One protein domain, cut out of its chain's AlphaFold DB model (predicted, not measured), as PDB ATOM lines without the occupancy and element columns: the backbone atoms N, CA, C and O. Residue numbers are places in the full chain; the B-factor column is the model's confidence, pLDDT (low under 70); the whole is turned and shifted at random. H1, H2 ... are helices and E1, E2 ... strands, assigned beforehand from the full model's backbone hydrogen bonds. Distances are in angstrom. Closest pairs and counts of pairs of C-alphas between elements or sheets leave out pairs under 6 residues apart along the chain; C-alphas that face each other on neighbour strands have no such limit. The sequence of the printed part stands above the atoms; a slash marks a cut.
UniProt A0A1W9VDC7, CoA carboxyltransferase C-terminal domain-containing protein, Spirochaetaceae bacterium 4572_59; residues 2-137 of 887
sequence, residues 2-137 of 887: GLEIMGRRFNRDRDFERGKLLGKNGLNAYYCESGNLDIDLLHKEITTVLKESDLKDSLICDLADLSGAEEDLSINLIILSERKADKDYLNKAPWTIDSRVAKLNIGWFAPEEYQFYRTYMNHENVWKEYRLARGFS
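This is residues 2 to 137 of the 887 residues of the protein "CoA carboxyltransferase C-terminal domain-containing protein" of Spirochaetaceae bacterium 4572_59 (UniProt A0A1W9VDC7). One long, twisted sheet of seven strands curls round the helix H2 on one face, while the helix H1 packs on the other face over E2 and E3. The small helix H3 only grazes the sheet. The printed part has 136 residues, with three named helices and seven named strands in the order H1 E1 E2 E3 H2 E4 H3 E5 E6 E7. The sheet runs E1 E2 E3 E4 E5 E6 E7 and is mixed, and the class is mixed, helices and strands. The whole is compact, with a radius of gyration of the C-alphas of 14.3 A and a rounded outline of 39 by 34 by 31 A.

The longest strand is E3, residues 39 to 51, 36.2 A from first to last C-alpha. Before it come E1, residues 15 to 24, 27.7 A, and E2, residues 27 to 36, 28.9 A. After it come E4, residues 73 to 80, 22.3 A, E5, residues 101 to 110, 26.2 A, E6, residues 113 to 123, 29.3 A, and E7, residues 126 to 129, 9.7 A. H1 is residues 2 to 10, 12.5 A, and begins at C-alpha 2 (-28.673, 37.166, 39.209). H2 is residues 59 to 67, 13.1 A, and H3 is residues 87 to 91, 5.8 A. E7 ends at C-alpha 129 (-52.626, 36.253, 25.301).

E3 and E4 are parallel at 27 degrees, with N 76 and O 46 2.7 A apart, within hydrogen-bond range. E4 and E5 are parallel at 14 degrees, with N 105 and O 75 at 2.7 A. E3, H2, E4 and E4, H3, E5 are strand-helix-strand units, two parallel neighbour strands with a helix between them in the chain, each with a right-handed crossover. E1 E2 E3 and E5 E6 E7 are meanders, each strand the antiparallel neighbour of the one before; N 22 and O 29 of the hairpin E1 and E2 are 2.8 A apart, and N 121 and O 128 of the hairpin E6 and E7 2.9 A. H1 and H2 are on opposite faces of the sheet, which gives three layers. H1 has a height over the sheet of 6.6 A and runs slantwise to the strands, at 42 degrees to E3 on the local plane; it is over E3 and only just over E2, on which 3 of its C-alphas fall. The closest C-alphas of H1 and E3 are those of Gly 7 and Thr 47, 5.5 A. Those of H2 and E1 are Leu 22 and Leu 66, 6.2 A. H1 and H2 are apart. In H1 and H3 every O i to N i+4 pair is within hydrogen-bond range, in H2 4 of 5.

The C-alphas farthest apart are those of Asp 40 and Glu 112, 41.5 A. The printed part has no cut and no long link. Its mean pLDDT is 86.9, and residues 37 to 40 and residue 114 are under 70.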
ATOM      1  N   GLY A   2     -27.303  36.610  39.164       85.56
ATOM      2  CA  GLY A   2     -28.673  37.166  39.209       85.56
ATOM      3  C   GLY A   2     -29.721  36.412  38.367       85.56
ATOM      4  O   GLY A   2     -30.779  36.063  38.883       85.56
ATOM      5  N   LEU A   3     -29.409  36.097  37.101       89.12
ATOM      6  CA  LEU A   3     -30.303  35.335  36.209       89.12
ATOM      7  C   LEU A   3     -30.597  33.916  36.718       89.12
ATOM      8  O   LEU A   3     -31.738  33.469  36.654       89.12
ATOM      9  N   GLU A   4     -29.595  33.237  37.279       89.81
ATOM     10  CA  GLU A   4     -29.770  31.922  37.905       89.81
ATOM     11  C   GLU A   4     -30.722  31.994  39.102       89.81
ATOM     12  O   GLU A   4     -31.644  31.187  39.202       89.81
ATOM     13  N   ILE A   5     -30.539  32.980  39.990       88.75
ATOM     14  CA  ILE A   5     -31.420  33.175  41.149       88.75
ATOM     15  C   ILE A   5     -32.863  33.398  40.686       88.75
ATOM     16  O   ILE A   5     -33.778  32.823  41.271       88.75
ATOM     17  N   MET A   6     -33.085  34.188  39.632       87.31
ATOM     18  CA  MET A   6     -34.430  34.407  39.090       87.31
ATOM     19  C   MET A   6     -35.018  33.160  38.431       87.31
ATOM     20  O   MET A   6     -36.160  32.826  38.732       87.31
ATOM     21  N   GLY A   7     -34.253  32.441  37.606       86.88
ATOM     22  CA  GLY A   7     -34.718  31.198  36.984       86.88
ATOM     23  C   GLY A   7     -35.082  30.134  38.022       86.88
ATOM     24  O   GLY A   7     -36.167  29.555  37.969       86.88
ATOM     25  N   ARG A   8     -34.241  29.957  39.052       87.88
ATOM     26  CA  ARG A   8     -34.545  29.082  40.197       87.88
ATOM     27  C   ARG A   8     -35.744  29.585  41.002       87.88
ATOM     28  O   ARG A   8     -36.566  28.787  41.434       87.88
ATOM     29  N   ARG A   9     -35.884  30.902  41.194       86.38
ATOM     30  CA  ARG A   9     -37.025  31.494  41.909       86.38
ATOM     31  C   ARG A   9     -38.338  31.242  41.177       86.38
ATOM     32  O   ARG A   9     -39.304  30.857  41.830       86.38
ATOM     33  N   PHE A  10     -38.378  31.409  39.856       88.12
ATOM     34  CA  PHE A  10     -39.558  31.088  39.055       88.12
ATOM     35  C   PHE A  10     -39.888  29.600  39.032       88.12
ATOM     36  O   PHE A  10     -40.984  29.282  38.608       88.12
ATOM     37  N   ASN A  11     -39.018  28.718  39.530       85.81
ATOM     38  CA  ASN A  11     -39.242  27.273  39.624       85.81
ATOM     39  C   ASN A  11     -39.152  26.745  41.066       85.81
ATOM     40  O   ASN A  11     -38.997  25.551  41.283       85.81
ATOM     41  N   ARG A  12     -39.273  27.612  42.083       83.50
ATOM     42  CA  ARG A  12     -39.095  27.243  43.505       83.50
ATOM     43  C   ARG A  12     -40.111  26.207  44.016       83.50
ATOM     44  O   ARG A  12     -39.950  25.630  45.090       83.50
ATOM     45  N   ASP A  13     -41.223  26.044  43.315       78.19
ATOM     46  CA  ASP A  13     -42.273  25.071  43.603       78.19
ATOM     47  C   ASP A  13     -42.112  23.739  42.855       78.19
ATOM     48  O   ASP A  13     -42.971  22.874  43.008       78.19
ATOM     49  N   ARG A  14     -41.019  23.569  42.103       84.69
ATOM     50  CA  ARG A  14     -40.659  22.376  41.331       84.69
ATOM     51  C   ARG A  14     -39.318  21.808  41.797       84.69
ATOM     52  O   ARG A  14     -38.544  22.505  42.457       84.69
ATOM     53  N   ASP A  15     -39.038  20.564  41.427       83.38
ATOM     54  CA  ASP A  15     -37.742  19.943  41.688       83.38
ATOM     55  C   ASP A  15     -36.749  20.384  40.614       83.38
ATOM     56  O   ASP A  15     -36.965  20.180  39.422       83.38
ATOM     57  N   PHE A  16     -35.676  21.049  41.033       88.75
ATOM     58  CA  PHE A  16     -34.637  21.517  40.123       88.75
ATOM     59  C   PHE A  16     -33.766  20.344  39.667       88.75
ATOM     60  O   PHE A  16     -33.153  19.684  40.504       88.75
ATOM     61  N   GLU A  17     -33.655  20.141  38.355       88.94
ATOM     62  CA  GLU A  17     -32.841  19.059  37.791       88.94
ATOM     63  C   GLU A  17     -31.492  19.570  37.293       88.94
ATOM     64  O   GLU A  17     -30.433  19.149  37.764       88.94
ATOM     65  N   ARG A  18     -31.513  20.522  36.356       90.94
ATOM     66  CA  ARG A  18     -30.301  21.135  35.805       90.94
ATOM     67  C   ARG A  18     -30.542  22.567  35.359       90.94
ATOM     68  O   ARG A  18     -31.663  22.987  35.086       90.94
ATOM     69  N   GLY A  19     -29.463  23.332  35.246       91.06
ATOM     70  CA  GLY A  19     -29.512  24.669  34.678       91.06
ATOM     71  C   GLY A  19     -28.154  25.129  34.178       91.06
ATOM     72  O   GLY A  19     -27.116  24.659  34.641       91.06
ATOM     73  N   LYS A  20     -28.167  26.022  33.189       92.81
ATOM     74  CA  LYS A  20     -26.965  26.572  32.554       92.81
ATOM     75  C   LYS A  20     -27.178  28.035  32.193       92.81
ATOM     76  O   LYS A  20     -28.263  28.436  31.774       92.81
ATOM     77  N   LEU A  21     -26.126  28.834  32.338       91.69
ATOM     78  CA  LEU A  21     -26.107  30.192  31.808       91.69
ATOM     79  C   LEU A  21     -25.874  30.130  30.293       91.69
ATOM     80  O   LEU A  21     -24.993  29.409  29.830       91.69
ATOM     81  N   LEU A  22     -26.667  30.879  29.539       89.62
ATOM     82  CA  LEU A  22     -26.608  30.992  28.088       89.62
ATOM     83  C   LEU A  22     -26.237  32.427  27.707       89.62
ATOM     84  O   LEU A  22     -26.733  33.375  28.319       89.62
ATOM     85  N   GLY A  23     -25.391  32.595  26.692       86.06
ATOM     86  CA  GLY A  23     -25.010  33.921  26.217       86.06
ATOM     87  C   GLY A  23     -24.488  33.923  24.784       86.06
ATOM     88  O   GLY A  23     -23.634  33.110  24.438       86.06
ATOM     89  N   LYS A  24     -24.996  34.840  23.950       81.62
ATOM     90  CA  LYS A  24     -24.531  35.076  22.569       81.62
ATOM     91  C   LYS A  24     -24.920  36.491  22.134       81.62
ATOM     92  O   LYS A  24     -26.023  36.937  22.425       81.62
ATOM     93  N   ASN A  25     -24.025  37.203  21.443       75.94
ATOM     94  CA  ASN A  25     -24.276  38.542  20.877       75.94
ATOM     95  C   ASN A  25     -24.856  39.573  21.873       75.94
ATOM     96  O   ASN A  25     -25.752  40.337  21.530       75.94
ATOM     97  N   GLY A  26     -24.368  39.584  23.119       77.00
ATOM     98  CA  GLY A  26     -24.826  40.514  24.163       77.00
ATOM     99  C   GLY A  26     -26.136  40.119  24.861       77.00
ATOM    100  O   GLY A  26     -26.468  40.706  25.888       77.00
ATOM    101  N   LEU A  27     -26.836  39.091  24.372       85.94
ATOM    102  CA  LEU A  27     -28.020  38.521  25.009       85.94
ATOM    103  C   LEU A  27     -27.590  37.481  26.048       85.94
ATOM    104  O   LEU A  27     -26.900  36.522  25.704       85.94
ATOM    105  N   ASN A  28     -28.000  37.658  27.305       91.19
ATOM    106  CA  ASN A  28     -27.748  36.706  28.387       91.19
ATOM    107  C   ASN A  28     -29.070  36.116  28.882       91.19
ATOM    108  O   ASN A  28     -30.038  36.842  29.115       91.19
ATOM    109  N   ALA A  29     -29.106  34.807  29.092       92.44
ATOM    110  CA  ALA A  29     -30.266  34.113  29.631       92.44
ATOM    111  C   ALA A  29     -29.833  32.959  30.538       92.44
ATOM    112  O   ALA A  29     -28.689  32.514  30.508       92.44
ATOM    113  N   TYR A  30     -30.738  32.465  31.370       94.06
ATOM    114  CA  TYR A  30     -30.517  31.273  32.177       94.06
ATOM    115  C   TYR A  30     -31.540  30.215  31.805       94.06
ATOM    116  O   TYR A  30     -32.741  30.461  31.894       94.06
ATOM    117  N   TYR A  31     -31.049  29.057  31.386       93.12
ATOM    118  CA  TYR A  31     -31.862  27.889  31.097       93.12
ATOM    119  C   TYR A  31     -31.970  27.015  32.338       93.12
ATOM    120  O   TYR A  31     -30.959  26.757  32.998       93.12
ATOM    121  N   CYS A  32     -33.171  26.538  32.636       91.81
ATOM    122  CA  CYS A  32     -33.408  25.583  33.705       91.81
ATOM    123  C   CYS A  32     -34.439  24.533  33.319       91.81
ATOM    124  O   CYS A  32     -35.423  24.827  32.644       91.81
ATOM    125  N   GLU A  33     -34.204  23.327  33.821       91.44
ATOM    126  CA  GLU A  33     -35.118  22.199  33.755       91.44
ATOM    127  C   GLU A  33     -35.596  21.854  35.150       91.44
ATOM    128  O   GLU A  33     -34.806  21.800  36.100       91.44
ATOM    129  N   SER A  34     -36.908  21.703  35.288       88.81
ATOM    130  CA  SER A  34     -37.529  21.402  36.574       88.81
ATOM    131  C   SER A  34     -38.665  20.395  36.416       88.81
ATOM    132  O   SER A  34     -39.530  20.577  35.559       88.81
ATOM    133  N   GLY A  35     -38.686  19.372  37.266       83.62
ATOM    134  CA  GLY A  35     -39.726  18.347  37.310       83.62
ATOM    135  C   GLY A  35     -40.882  18.718  38.245       83.62
ATOM    136  O   GLY A  35     -40.722  19.462  39.219       83.62
ATOM    137  N   ASN A  36     -42.077  18.200  37.957       72.50
ATOM    138  CA  ASN A  36     -43.200  18.243  38.896       72.50
ATOM    139  C   ASN A  36     -43.119  17.057  39.870       72.50
ATOM    140  O   ASN A  36     -42.995  15.916  39.449       72.50
ATOM    141  N   LEU A  37     -43.323  17.309  41.165       61.69
ATOM    142  CA  LEU A  37     -43.288  16.278  42.219       61.69
ATOM    143  C   LEU A  37     -44.278  15.108  42.020       61.69
ATOM    144  O   LEU A  37     -44.067  14.030  42.571       61.69
ATOM    145  N   ASP A  38     -45.370  15.335  41.281       57.88
ATOM    146  CA  ASP A  38     -46.509  14.411  41.160       57.88
ATOM    147  C   ASP A  38     -46.749  13.910  39.711       57.88
ATOM    148  O   ASP A  38     -47.630  13.077  39.501       57.88
ATOM    149  N   ILE A  39     -46.025  14.424  38.702       63.56
ATOM    150  CA  ILE A  39     -46.206  14.084  37.274       63.56
ATOM    151  C   ILE A  39     -44.834  14.087  36.594       63.56
ATOM    152  O   ILE A  39     -44.098  15.059  36.747       63.56
ATOM    153  N   ASP A  40     -44.544  13.055  35.799       69.56
ATOM    154  CA  ASP A  40     -43.325  12.925  34.987       69.56
ATOM    155  C   ASP A  40     -43.359  13.882  33.775       69.56
ATOM    156  O   ASP A  40     -43.527  13.490  32.623       69.56
ATOM    157  N   LEU A  41     -43.341  15.183  34.069       78.56
ATOM    158  CA  LEU A  41     -43.358  16.275  33.103       78.56
ATOM    159  C   LEU A  41     -42.206  17.229  33.419       78.56
ATOM    160  O   LEU A  41     -42.195  17.880  34.470       78.56
ATOM    161  N   LEU A  42     -41.276  17.329  32.473       84.25
ATOM    162  CA  LEU A  42     -40.096  18.178  32.551       84.25
ATOM    163  C   LEU A  42     -40.396  19.566  31.971       84.25
ATOM    164  O   LEU A  42     -40.740  19.693  30.799       84.25
ATOM    165  N   HIS A  43     -40.249  20.620  32.776       87.19
ATOM    166  CA  HIS A  43     -40.443  22.005  32.330       87.19
ATOM    167  C   HIS A  43     -39.112  22.611  31.904       87.19
ATOM    168  O   HIS A  43     -38.199  22.691  32.724       87.19
ATOM    169  N   LYS A  44     -39.022  23.081  30.656       92.06
ATOM    170  CA  LYS A  44     -37.838  23.751  30.103       92.06
ATOM    171  C   LYS A  44     -38.073  25.256  30.047       92.06
ATOM    172  O   LYS A  44     -38.888  25.739  29.259       92.06
ATOM    173  N   GLU A  45     -37.377  26.015  30.891       92.12
ATOM    174  CA  GLU A  45     -37.574  27.462  30.999       92.12
ATOM    175  C   GLU A  45     -36.299  28.262  30.707       92.12
ATOM    176  O   GLU A  45     -35.218  27.942  31.202       92.12
ATOM    177  N   ILE A  46     -36.437  29.357  29.952       93.62
ATOM    178  CA  ILE A  46     -35.379  30.346  29.702       93.62
ATOM    179  C   ILE A  46     -35.760  31.645  30.399       93.62
ATOM    180  O   ILE A  46     -36.775  32.246  30.075       93.62
ATOM    181  N   THR A  47     -34.943  32.123  31.332       94.00
ATOM    182  CA  THR A  47     -35.158  33.405  32.020       94.00
ATOM    183  C   THR A  47     -34.138  34.445  31.570       94.00
ATOM    184  O   THR A  47     -32.936  34.191  31.619       94.00
ATOM    185  N   THR A  48     -34.594  35.626  31.160       93.75
ATOM    186  CA  THR A  48     -33.734  36.732  30.707       93.75
ATOM    187  C   THR A  48     -34.233  38.079  31.237       93.75
ATOM    188  O   THR A  48     -35.397  38.217  31.621       93.75
ATOM    189  N   VAL A  49     -33.341  39.068  31.286       92.56
ATOM    190  CA  VAL A  49     -33.640  40.452  31.677       92.56
ATOM    191  C   VAL A  49     -33.061  41.382  30.625       92.56
ATOM    192  O   VAL A  49     -31.872  41.279  30.328       92.56
ATOM    193  N   LEU A  50     -33.871  42.301  30.110       91.50
ATOM    194  CA  LEU A  50     -33.482  43.269  29.084       91.50
ATOM    195  C   LEU A  50     -33.939  44.676  29.457       91.50
ATOM    196  O   LEU A  50     -34.880  44.845  30.234       91.50
ATOM    197  N   LYS A  51     -33.286  45.691  28.887       90.19
ATOM    198  CA  LYS A  51     -33.817  47.056  28.900       90.19
ATOM    199  C   LYS A  51     -34.806  47.222  27.754       90.19
ATOM    200  O   LYS A  51     -34.684  46.561  26.727       90.19
ATOM    201  N   GLU A  52     -35.756  48.138  27.906       88.25
ATOM    202  CA  GLU A  52     -36.721  48.471  26.846       88.25
ATOM    203  C   GLU A  52     -36.042  48.825  25.508       88.25
ATOM    204  O   GLU A  52     -36.527  48.423  24.455       88.25
ATOM    205  N   SER A  53     -34.886  49.501  25.543       87.25
ATOM    206  CA  SER A  53     -34.101  49.868  24.353       87.25
ATOM    207  C   SER A  53     -33.597  48.682  23.531       87.25
ATOM    208  O   SER A  53     -33.247  48.856  22.368       87.25
ATOM    209  N   ASP A  54     -33.535  47.497  24.139       87.75
ATOM    210  CA  ASP A  54     -32.936  46.300  23.549       87.75
ATOM    211  C   ASP A  54     -34.009  45.358  22.963       87.75
ATOM    212  O   ASP A  54     -33.698  44.261  22.490       87.75
ATOM    213  N   LEU A  55     -35.283  45.771  23.004       87.06
ATOM    214  CA  LEU A  55     -36.400  45.032  22.421       87.06
ATOM    215  C   LEU A  55     -36.363  45.104  20.892       87.06
ATOM    216  O   LEU A  55     -36.226  46.168  20.292       87.06
ATOM    217  N   LYS A  56     -36.540  43.946  20.262       87.62
ATOM    218  CA  LYS A  56     -36.621  43.775  18.810       87.62
ATOM    219  C   LYS A  56     -37.542  42.609  18.475       87.62
ATOM    220  O   LYS A  56     -37.679  41.684  19.278       87.62
ATOM    221  N   ASP A  57     -38.125  42.621  17.283       85.31
ATOM    222  CA  ASP A  57     -39.131  41.628  16.888       85.31
ATOM    223  C   ASP A  57     -38.555  40.198  16.848       85.31
ATOM    224  O   ASP A  57     -39.237  39.252  17.231       85.31
ATOM    225  N   SER A  58     -37.270  40.034  16.500       88.50
ATOM    226  CA  SER A  58     -36.581  38.731  16.433       88.50
ATOM    227  C   SER A  58     -36.194  38.129  17.790       88.50
ATOM    228  O   SER A  58     -35.629  37.037  17.834       88.50
ATOM    229  N   LEU A  59     -36.449  38.829  18.902       88.75
ATOM    230  CA  LEU A  59     -35.908  38.484  20.222       88.75
ATOM    231  C   LEU A  59     -36.230  37.046  20.658       88.75
ATOM    232  O   LEU A  59     -35.400  36.385  21.278       88.75
ATOM    233  N   ILE A  60     -37.434  36.565  20.354       89.00
ATOM    234  CA  ILE A  60     -37.878  35.232  20.768       89.00
ATOM    235  C   ILE A  60     -37.116  34.134  20.025       89.00
ATOM    236  O   ILE A  60     -36.664  33.185  20.665       89.00
ATOM    237  N   CYS A  61     -36.897  34.302  18.719       88.12
ATOM    238  CA  CYS A  61     -36.064  33.404  17.921       88.12
ATOM    239  C   CYS A  61     -34.617  33.398  18.435       88.12
ATOM    240  O   CYS A  61     -34.040  32.334  18.644       88.12
ATOM    241  N   ASP A  62     -34.063  34.577  18.744       89.50
ATOM    242  CA  ASP A  62     -32.702  34.694  19.283       89.50
ATOM    243  C   ASP A  62     -32.550  33.968  20.635       89.50
ATOM    244  O   ASP A  62     -31.529  33.330  20.894       89.50
ATOM    245  N   LEU A  63     -33.567  34.040  21.505       89.06
ATOM    246  CA  LEU A  63     -33.593  33.322  22.786       89.06
ATOM    247  C   LEU A  63     -33.755  31.810  22.601       89.06
ATOM    248  O   LEU A  63     -33.111  31.044  23.317       89.06
ATOM    249  N   ALA A  64     -34.583  31.374  21.651       87.75
ATOM    250  CA  ALA A  64     -34.734  29.960  21.324       87.75
ATOM    251  C   ALA A  64     -33.414  29.375  20.786       87.75
ATOM    252  O   ALA A  64     -32.969  28.323  21.250       87.75
ATOM    253  N   ASP A  65     -32.703  30.107  19.924       89.31
ATOM    254  CA  ASP A  65     -31.397  29.709  19.382       89.31
ATOM    255  C   ASP A  65     -30.311  29.536  20.449       89.31
ATOM    256  O   ASP A  65     -29.433  28.683  20.302       89.31
ATOM    257  N   LEU A  66     -30.373  30.289  21.555       86.62
ATOM    258  CA  LEU A  66     -29.463  30.097  22.691       86.62
ATOM    259  C   LEU A  66     -29.612  28.715  23.340       86.62
ATOM    260  O   LEU A  66     -28.649  28.196  23.911       86.62
ATOM    261  N   SER A  67     -30.810  28.131  23.296       82.06
ATOM    262  CA  SER A  67     -31.091  26.821  23.890       82.06
ATOM    263  C   SER A  67     -30.794  25.644  22.956       82.06
ATOM    264  O   SER A  67     -30.665  24.517  23.434       82.06
ATOM    265  N   GLY A  68     -30.572  25.903  21.663       82.62
ATOM    266  CA  GLY A  68     -30.243  24.894  20.658       82.62
ATOM    267  C   GLY A  68     -31.484  24.232  20.053       82.62
ATOM    268  O   GLY A  68     -32.365  24.916  19.535       82.62
ATOM    269  N   ALA A  69     -31.524  22.897  20.086       78.69
ATOM    270  CA  ALA A  69     -32.597  22.071  19.517       78.69
ATOM    271  C   ALA A  69     -33.695  21.706  20.539       78.69
ATOM    272  O   ALA A  69     -34.429  20.744  20.340       78.69
ATOM    273  N   GLU A  70     -33.774  22.425  21.661       83.62
ATOM    274  CA  GLU A  70     -34.806  22.187  22.669       83.62
ATOM    275  C   GLU A  70     -36.169  22.693  22.168       83.62
ATOM    276  O   GLU A  70     -36.278  23.802  21.647       83.62
ATOM    277  N   GLU A  71     -37.207  21.879  22.346       85.31
ATOM    278  CA  GLU A  71     -38.604  22.193  22.018       85.31
ATOM    279  C   GLU A  71     -39.451  22.331  23.297       85.31
ATOM    280  O   GLU A  71     -39.009  21.935  24.380       85.31
ATOM    281  N   ASP A  72     -40.667  22.876  23.165       87.06
ATOM    282  CA  ASP A  72     -41.611  23.172  24.262       87.06
ATOM    283  C   ASP A  72     -41.052  24.149  25.319       87.06
ATOM    284  O   ASP A  72     -41.239  24.024  26.532       87.06
ATOM    285  N   LEU A  73     -40.320  25.159  24.847       90.88
ATOM    286  CA  LEU A  73     -39.673  26.157  25.689       90.88
ATOM    287  C   LEU A  73     -40.683  27.159  26.253       90.88
ATOM    288  O   LEU A  73     -41.524  27.718  25.541       90.88
ATOM    289  N   SER A  74     -40.527  27.469  27.538       93.00
ATOM    290  CA  SER A  74     -41.186  28.595  28.198       93.00
ATOM    291  C   SER A  74     -40.183  29.720  28.463       93.00
ATOM    292  O   SER A  74     -39.220  29.550  29.207       93.00
ATOM    293  N   ILE A  75     -40.400  30.900  27.888       93.50
ATOM    294  CA  ILE A  75     -39.524  32.061  28.079       93.50
ATOM    295  C   ILE A  75     -40.098  32.977  29.162       93.50
ATOM    296  O   ILE A  75     -41.241  33.410  29.075       93.50
ATOM    297  N   ASN A  76     -39.291  33.316  30.165       93.81
ATOM    298  CA  ASN A  76     -39.551  34.329  31.183       93.81
ATOM    299  C   ASN A  76     -38.701  35.574  30.880       93.81
ATOM    300  O   ASN A  76     -37.529  35.650  31.256       93.81
ATOM    301  N   LEU A  77     -39.289  36.547  30.191       92.94
ATOM    302  CA  LEU A  77     -38.667  37.812  29.817       92.94
ATOM    303  C   LEU A  77     -39.026  38.900  30.834       92.94
ATOM    304  O   LEU A  77     -40.196  39.230  31.017       92.94
ATOM    305  N   ILE A  78     -38.022  39.491  31.476       91.81
ATOM    306  CA  ILE A  78     -38.187  40.670  32.328       91.81
ATOM    307  C   ILE A  78     -37.653  41.897  31.588       91.81
ATOM    308  O   ILE A  78     -36.509  41.911  31.149       91.81
ATOM    309  N   ILE A  79     -38.473  42.934  31.478       91.31
ATOM    310  CA  ILE A  79     -38.156  44.198  30.822       91.31
ATOM    311  C   ILE A  79     -38.022  45.269  31.901       91.31
ATOM    312  O   ILE A  79     -38.941  45.488  32.691       91.31
ATOM    313  N   LEU A  80     -36.866  45.925  31.927       90.56
ATOM    314  CA  LEU A  80     -36.595  47.096  32.750       90.56
ATOM    315  C   LEU A  80     -36.824  48.349  31.902       90.56
ATOM    316  O   LEU A  80     -36.197  48.516  30.852       90.56
ATOM    317  N   SER A  81     -37.718  49.220  32.352       89.75
ATOM    318  CA  SER A  81     -38.088  50.449  31.652       89.75
ATOM    319  C   SER A  81     -38.251  51.597  32.644       89.75
ATOM    320  O   SER A  81     -38.607  51.392  33.800       89.75
ATOM    321  N   GLU A  82     -38.022  52.823  32.183       88.56
ATOM    322  CA  GLU A  82     -38.362  54.040  32.931       88.56
ATOM    323  C   GLU A  82     -39.834  54.445  32.730       88.56
ATOM    324  O   GLU A  82     -40.359  55.303  33.439       88.56
ATOM    325  N   ARG A  83     -40.519  53.844  31.749       88.38
ATOM    326  CA  ARG A  83     -41.893  54.155  31.350       88.38
ATOM    327  C   ARG A  83     -42.827  52.995  31.682       88.38
ATOM    328  O   ARG A  83     -42.430  51.832  31.733       88.38
ATOM    329  N   LYS A  84     -44.106  53.316  31.883       87.62
ATOM    330  CA  LYS A  84     -45.158  52.300  32.033       87.62
ATOM    331  C   LYS A  84     -45.234  51.432  30.778       87.62
ATOM    332  O   LYS A  84     -44.960  51.914  29.680       87.62
ATOM    333  N   ALA A  85     -45.632  50.181  30.954       85.94
ATOM    334  CA  ALA A  85     -45.778  49.210  29.888       85.94
ATOM    335  C   ALA A  85     -46.684  49.751  28.777       85.94
ATOM    336  O   ALA A  85     -47.848  50.097  29.015       85.94
ATOM    337  N   ASP A  86     -46.161  49.782  27.551       85.81
ATOM    338  CA  ASP A  86     -46.945  50.131  26.371       85.81
ATOM    339  C   ASP A  86     -47.924  48.991  26.064       85.81
ATOM    340  O   ASP A  86     -47.605  47.984  25.428       85.81
ATOM    341  N   LYS A  87     -49.153  49.137  26.563       86.12
ATOM    342  CA  LYS A  87     -50.199  48.128  26.396       86.12
ATOM    343  C   LYS A  87     -50.556  47.921  24.930       86.12
ATOM    344  O   LYS A  87     -50.905  46.795  24.590       86.12
ATOM    345  N   ASP A  88     -50.464  48.944  24.086       84.31
ATOM    346  CA  ASP A  88     -50.816  48.845  22.670       84.31
ATOM    347  C   ASP A  88     -49.738  48.104  21.884       84.31
ATOM    348  O   ASP A  88     -50.068  47.246  21.062       84.31
ATOM    349  N   TYR A  89     -48.463  48.352  22.195       85.19
ATOM    350  CA  TYR A  89     -47.351  47.538  21.708       85.19
ATOM    351  C   TYR A  89     -47.536  46.071  22.117       85.19
ATOM    352  O   TYR A  89     -47.581  45.187  21.268       85.19
ATOM    353  N   LEU A  90     -47.765  45.801  23.405       85.75
ATOM    354  CA  LEU A  90     -47.943  44.438  23.914       85.75
ATOM    355  C   LEU A  90     -49.205  43.745  23.368       85.75
ATOM    356  O   LEU A  90     -49.204  42.532  23.155       85.75
ATOM    357  N   ASN A  91     -50.295  44.481  23.136       83.06
ATOM    358  CA  ASN A  91     -51.533  43.947  22.556       83.06
ATOM    359  C   ASN A  91     -51.322  43.414  21.134       83.06
ATOM    360  O   ASN A  91     -51.990  42.458  20.752       83.06
ATOM    361  N   LYS A  92     -50.396  44.008  20.369       81.56
ATOM    362  CA  LYS A  92     -50.055  43.563  19.011       81.56
ATOM    363  C   LYS A  92     -49.185  42.304  18.988       81.56
ATOM    364  O   LYS A  92     -49.064  41.712  17.925       81.56
ATOM    365  N   ALA A  93     -48.601  41.912  20.127       81.00
ATOM    366  CA  ALA A  93     -47.640  40.810  20.241       81.00
ATOM    367  C   ALA A  93     -46.583  40.832  19.108       81.00
ATOM    368  O   ALA A  93     -46.512  39.900  18.314       81.00
ATOM    369  N   PRO A  94     -45.774  41.905  19.012       79.12
ATOM    370  CA  PRO A  94     -44.965  42.240  17.834       79.12
ATOM    371  C   PRO A  94     -43.783  41.293  17.594       79.12
ATOM    372  O   PRO A  94     -43.103  41.394  16.577       79.12
ATOM    373  N   TRP A  95     -43.520  40.367  18.515       86.88
ATOM    374  CA  TRP A  95     -42.407  39.438  18.397       86.88
ATOM    375  C   TRP A  95     -42.694  38.313  17.412       86.88
ATOM    376  O   TRP A  95     -43.758  37.691  17.428       86.88
ATOM    377  N   THR A  96     -41.684  38.004  16.606       88.44
ATOM    378  CA  THR A  96     -41.690  36.868  15.690       88.44
ATOM    379  C   THR A  96     -41.867  35.571  16.479       88.44
ATOM    380  O   THR A  96     -41.258  35.375  17.532       88.44
ATOM    381  N   ILE A  97     -42.752  34.703  15.995       86.19
ATOM    382  CA  ILE A  97     -43.042  33.419  16.628       86.19
ATOM    383  C   ILE A  97     -41.970  32.387  16.278       86.19
ATOM    384  O   ILE A  97     -41.457  32.366  15.162       86.19
ATOM    385  N   ASP A  98     -41.659  31.516  17.231       88.38
ATOM    386  CA  ASP A  98     -40.771  30.371  17.045       88.38
ATOM    387  C   ASP A  98     -41.516  29.118  17.509       88.38
ATOM    388  O   ASP A  98     -42.076  29.099  18.609       88.38
ATOM    389  N   SER A  99     -41.558  28.078  16.674       86.75
ATOM    390  CA  SER A  99     -42.298  26.846  16.965       86.75
ATOM    391  C   SER A  99     -41.733  26.075  18.159       86.75
ATOM    392  O   SER A  99     -42.465  25.303  18.775       86.75
ATOM    393  N   ARG A 100     -40.464  26.302  18.530       90.12
ATOM    394  CA  ARG A 100     -39.851  25.707  19.727       90.12
ATOM    395  C   ARG A 100     -40.371  26.334  21.017       90.12
ATOM    396  O   ARG A 100     -40.238  25.728  22.075       90.12
ATOM    397  N   VAL A 101     -40.937  27.542  20.957       91.12
ATOM    398  CA  VAL A 101     -41.397  28.293  22.131       91.12
ATOM    399  C   VAL A 101     -42.906  28.150  22.273       91.12
ATOM    400  O   VAL A 101     -43.683  28.751  21.530       91.12
ATOM    401  N   ALA A 102     -43.328  27.388  23.277       91.25
ATOM    402  CA  ALA A 102     -44.738  27.174  23.581       91.25
ATOM    403  C   ALA A 102     -45.350  28.335  24.376       91.25
ATOM    404  O   ALA A 102     -46.542  28.635  24.246       91.25
ATOM    405  N   LYS A 103     -44.546  29.005  25.210       92.75
ATOM    406  CA  LYS A 103     -45.038  30.022  26.145       92.75
ATOM    407  C   LYS A 103     -44.059  31.175  26.319       92.75
ATOM    408  O   LYS A 103     -42.864  30.970  26.504       92.75
ATOM    409  N   LEU A 104     -44.592  32.391  26.354       93.31
ATOM    410  CA  LEU A 104     -43.848  33.622  26.596       93.31
ATOM    411  C   LEU A 104     -44.474  34.395  27.762       93.31
ATOM    412  O   LEU A 104     -45.588  34.903  27.661       93.31
ATOM    413  N   ASN A 105     -43.750  34.505  28.871       93.62
ATOM    414  CA  ASN A 105     -44.104  35.310  30.034       93.62
ATOM    415  C   ASN A 105     -43.285  36.602  30.012       93.62
ATOM    416  O   ASN A 105     -42.060  36.557  29.970       93.62
ATOM    417  N   ILE A 106     -43.955  37.744  30.082       92.88
ATOM    418  CA  ILE A 106     -43.352  39.075  30.032       92.88
ATOM    419  C   ILE A 106     -43.665  39.791  31.337       92.88
ATOM    420  O   ILE A 106     -44.836  39.994  31.659       92.88
ATOM    421  N   GLY A 107     -42.633  40.171  32.083       92.00
ATOM    422  CA  GLY A 107     -42.727  41.065  33.234       92.00
ATOM    423  C   GLY A 107     -42.140  42.426  32.892       92.00
ATOM    424  O   GLY A 107     -40.981  42.494  32.509       92.00
ATOM    425  N   TRP A 108     -42.904  43.500  33.037       90.94
ATOM    426  CA  TRP A 108     -42.462  44.873  32.800       90.94
ATOM    427  C   TRP A 108     -42.354  45.615  34.131       90.94
ATOM    428  O   TRP A 108     -43.312  45.667  34.909       90.94
ATOM    429  N   PHE A 109     -41.174  46.167  34.401       89.06
ATOM    430  CA  PHE A 109     -40.845  46.835  35.652       89.06
ATOM    431  C   PHE A 109     -40.451  48.278  35.371       89.06
ATOM    432  O   PHE A 109     -39.456  48.520  34.688       89.06
ATOM    433  N   ALA A 110     -41.222  49.205  35.936       87.56
ATOM    434  CA  ALA A 110     -40.971  50.636  35.869       87.56
ATOM    435  C   ALA A 110     -41.267  51.304  37.221       87.56
ATOM    436  O   ALA A 110     -42.120  50.801  37.956       87.56
ATOM    437  N   PRO A 111     -40.613  52.433  37.564       81.81
ATOM    438  CA  PRO A 111     -40.789  53.089  38.865       81.81
ATOM    439  C   PRO A 111     -42.244  53.456  39.200       81.81
ATOM    440  O   PRO A 111     -42.649  53.383  40.356       81.81
ATOM    441  N   GLU A 112     -43.043  53.820  38.191       75.50
ATOM    442  CA  GLU A 112     -44.437  54.253  38.362       75.50
ATOM    443  C   GLU A 112     -45.495  53.157  38.122       75.50
ATOM    444  O   GLU A 112     -46.697  53.441  38.173       75.50
ATOM    445  N   GLU A 113     -45.097  51.916  37.820       70.38
ATOM    446  CA  GLU A 113     -46.030  50.814  37.561       70.38
ATOM    447  C   GLU A 113     -45.724  49.598  38.437       70.38
ATOM    448  O   GLU A 113     -44.656  48.990  38.375       70.38
ATOM    449  N   TYR A 114     -46.711  49.203  39.243       64.25
ATOM    450  CA  TYR A 114     -46.633  47.992  40.050       64.25
ATOM    451  C   TYR A 114     -46.653  46.748  39.153       64.25
ATOM    452  O   TYR A 114     -47.715  46.349  38.679       64.25
ATOM    453  N   GLN A 115     -45.481  46.130  38.967       72.62
ATOM    454  CA  GLN A 115     -45.252  44.786  38.410       72.62
ATOM    455  C   GLN A 115     -46.288  44.353  37.361       72.62
ATOM    456  O   GLN A 115     -47.234  43.603  37.651       72.62
ATOM    457  N   PHE A 116     -46.109  44.819  36.131       86.62
ATOM    458  CA  PHE A 116     -46.975  44.447  35.026       86.62
ATOM    459  C   PHE A 116     -46.540  43.088  34.468       86.62
ATOM    460  O   PHE A 116     -45.374  42.897  34.138       86.62
ATOM    461  N   TYR A 117     -47.467  42.138  34.340       91.19
ATOM    462  CA  TYR A 117     -47.182  40.817  33.777       91.19
ATOM    463  C   TYR A 117     -48.191  40.440  32.695       91.19
ATOM    464  O   TYR A 117     -49.401  40.617  32.870       91.19
ATOM    465  N   ARG A 118     -47.697  39.858  31.603       91.94
ATOM    466  CA  ARG A 118     -48.505  39.227  30.557       91.94
ATOM    467  C   ARG A 118     -47.919  37.894  30.149       91.94
ATOM    468  O   ARG A 118     -46.712  37.710  30.142       91.94
ATOM    469  N   THR A 119     -48.798  36.974  29.794       93.06
ATOM    470  CA  THR A 119     -48.423  35.650  29.310       93.06
ATOM    471  C   THR A 119     -49.057  35.437  27.949       93.06
ATOM    472  O   THR A 119     -50.241  35.717  27.777       93.06
ATOM    473  N   TYR A 120     -48.289  34.909  27.008       92.50
ATOM    474  CA  TYR A 120     -48.729  34.519  25.678       92.50
ATOM    475  C   TYR A 120     -48.453  33.032  25.488       92.50
ATOM    476  O   TYR A 120     -47.421  32.522  25.924       92.50
ATOM    477  N   MET A 121     -49.392  32.341  24.856       91.69
ATOM    478  CA  MET A 121     -49.249  30.950  24.442       91.69
ATOM    479  C   MET A 121     -49.139  30.923  22.922       91.69
ATOM    480  O   MET A 121     -49.845  31.674  22.241       91.69
ATOM    481  N   ASN A 122     -48.263  30.071  22.405       89.12
ATOM    482  CA  ASN A 122     -48.196  29.787  20.982       89.12
ATOM    483  C   ASN A 122     -49.361  28.854  20.627       89.12
ATOM    484  O   ASN A 122     -49.458  27.745  21.154       89.12
ATOM    485  N   HIS A 123     -50.273  29.323  19.779       84.56
ATOM    486  CA  HIS A 123     -51.373  28.525  19.253       84.56
ATOM    487  C   HIS A 123     -51.364  28.649  17.731       84.56
ATOM    488  O   HIS A 123     -51.639  29.726  17.212       84.56
ATOM    489  N   GLU A 124     -51.035  27.566  17.020       83.56
ATOM    490  CA  GLU A 124     -50.967  27.537  15.546       83.56
ATOM    491  C   GLU A 124     -50.069  28.642  14.945       83.56
ATOM    492  O   GLU A 124     -50.432  29.284  13.964       83.56
ATOM    493  N   ASN A 125     -48.889  28.886  15.537       82.56
ATOM    494  CA  ASN A 125     -47.973  29.966  15.138       82.56
ATOM    495  C   ASN A 125     -48.579  31.376  15.256       82.56
ATOM    496  O   ASN A 125     -48.165  32.303  14.558       82.56
ATOM    497  N   VAL A 126     -49.511  31.571  16.193       87.62
ATOM    498  CA  VAL A 126     -50.001  32.891  16.602       87.62
ATOM    499  C   VAL A 126     -49.848  33.057  18.111       87.62
ATOM    500  O   VAL A 126     -50.266  32.204  18.899       87.62
ATOM    501  N   TRP A 127     -49.278  34.188  18.534       89.44
ATOM    502  CA  TRP A 127     -49.252  34.560  19.946       89.44
ATOM    503  C   TRP A 127     -50.651  34.945  20.413       89.44
ATOM    504  O   TRP A 127     -51.191  35.982  20.029       89.44
ATOM    505  N   LYS A 128     -51.229  34.135  21.301       90.88
ATOM    506  CA  LYS A 128     -52.503  34.441  21.952       90.88
ATOM    507  C   LYS A 128     -52.272  34.737  23.424       90.88
ATOM    508  O   LYS A 128     -51.700  33.925  24.149       90.88
ATOM    509  N   GLU A 129     -52.725  35.902  23.884       91.00
ATOM    510  CA  GLU A 129     -52.626  36.253  25.301       91.00
ATOM    511  C   GLU A 129     -53.424  35.258  26.154       91.00
ATOM    512  O   GLU A 129     -54.630  35.065  25.969       91.00
ATOM    513  N   TYR A 130     -52.761  34.683  27.151       91.56
ATOM    514  CA  TYR A 130     -53.404  33.886  28.176       91.56
ATOM    515  C   TYR A 130     -53.932  34.789  29.292       91.56
ATOM    516  O   TYR A 130     -53.274  35.027  30.307       91.56
ATOM    517  N   ARG A 131     -55.148  35.304  29.081       89.75
ATOM    518  CA  ARG A 131     -55.780  36.314  29.946       89.75
ATOM    519  C   ARG A 131     -55.851  35.925  31.425       89.75
ATOM    520  O   ARG A 131     -55.708  36.804  32.266       89.75
ATOM    521  N   LEU A 132     -56.005  34.640  31.755       91.19
ATOM    522  CA  LEU A 132     -56.059  34.172  33.149       91.19
ATOM    523  C   LEU A 132     -54.758  34.453  33.922       91.19
ATOM    524  O   LEU A 132     -54.792  34.675  35.127       91.19
ATOM    525  N   ALA A 133     -53.611  34.462  33.237       91.69
ATOM    526  CA  ALA A 133     -52.311  34.761  33.834       91.69
ATOM    527  C   ALA A 133     -51.956  36.258  33.805       91.69
ATOM    528  O   ALA A 133     -50.866  36.647  34.231       91.69
ATOM    529  N   ARG A 134     -52.853  37.121  33.306       90.31
ATOM    530  CA  ARG A 134     -52.620  38.566  33.245       90.31
ATOM    531  C   ARG A 134     -52.401  39.119  34.650       90.31
ATOM    532  O   ARG A 134     -53.209  38.911  35.547       90.31
ATOM    533  N   GLY A 135     -51.318  39.869  34.815       89.12
ATOM    534  CA  GLY A 135     -50.960  40.493  36.080       89.12
ATOM    535  C   GLY A 135     -50.362  39.542  37.116       89.12
ATOM    536  O   GLY A 135     -50.136  39.998  38.230       89.12
ATOM    537  N   PHE A 136     -50.048  38.289  36.780       91.69
ATOM    538  CA  PHE A 136     -49.364  37.361  37.682       91.69
ATOM    539  C   PHE A 136     -48.026  36.924  37.102       91.69
ATOM    540  O   PHE A 136     -47.930  36.591  35.920       91.69
ATOM    541  N   SER A 137     -46.993  36.874  37.942       90.69
ATOM    542  CA  SER A 137     -45.770  36.168  37.566       90.69
ATOM    543  C   SER A 137     -46.029  34.655  37.448       90.69
ATOM    544  O   SER A 137     -46.955  34.139  38.084       90.69
TER     545      SER A 137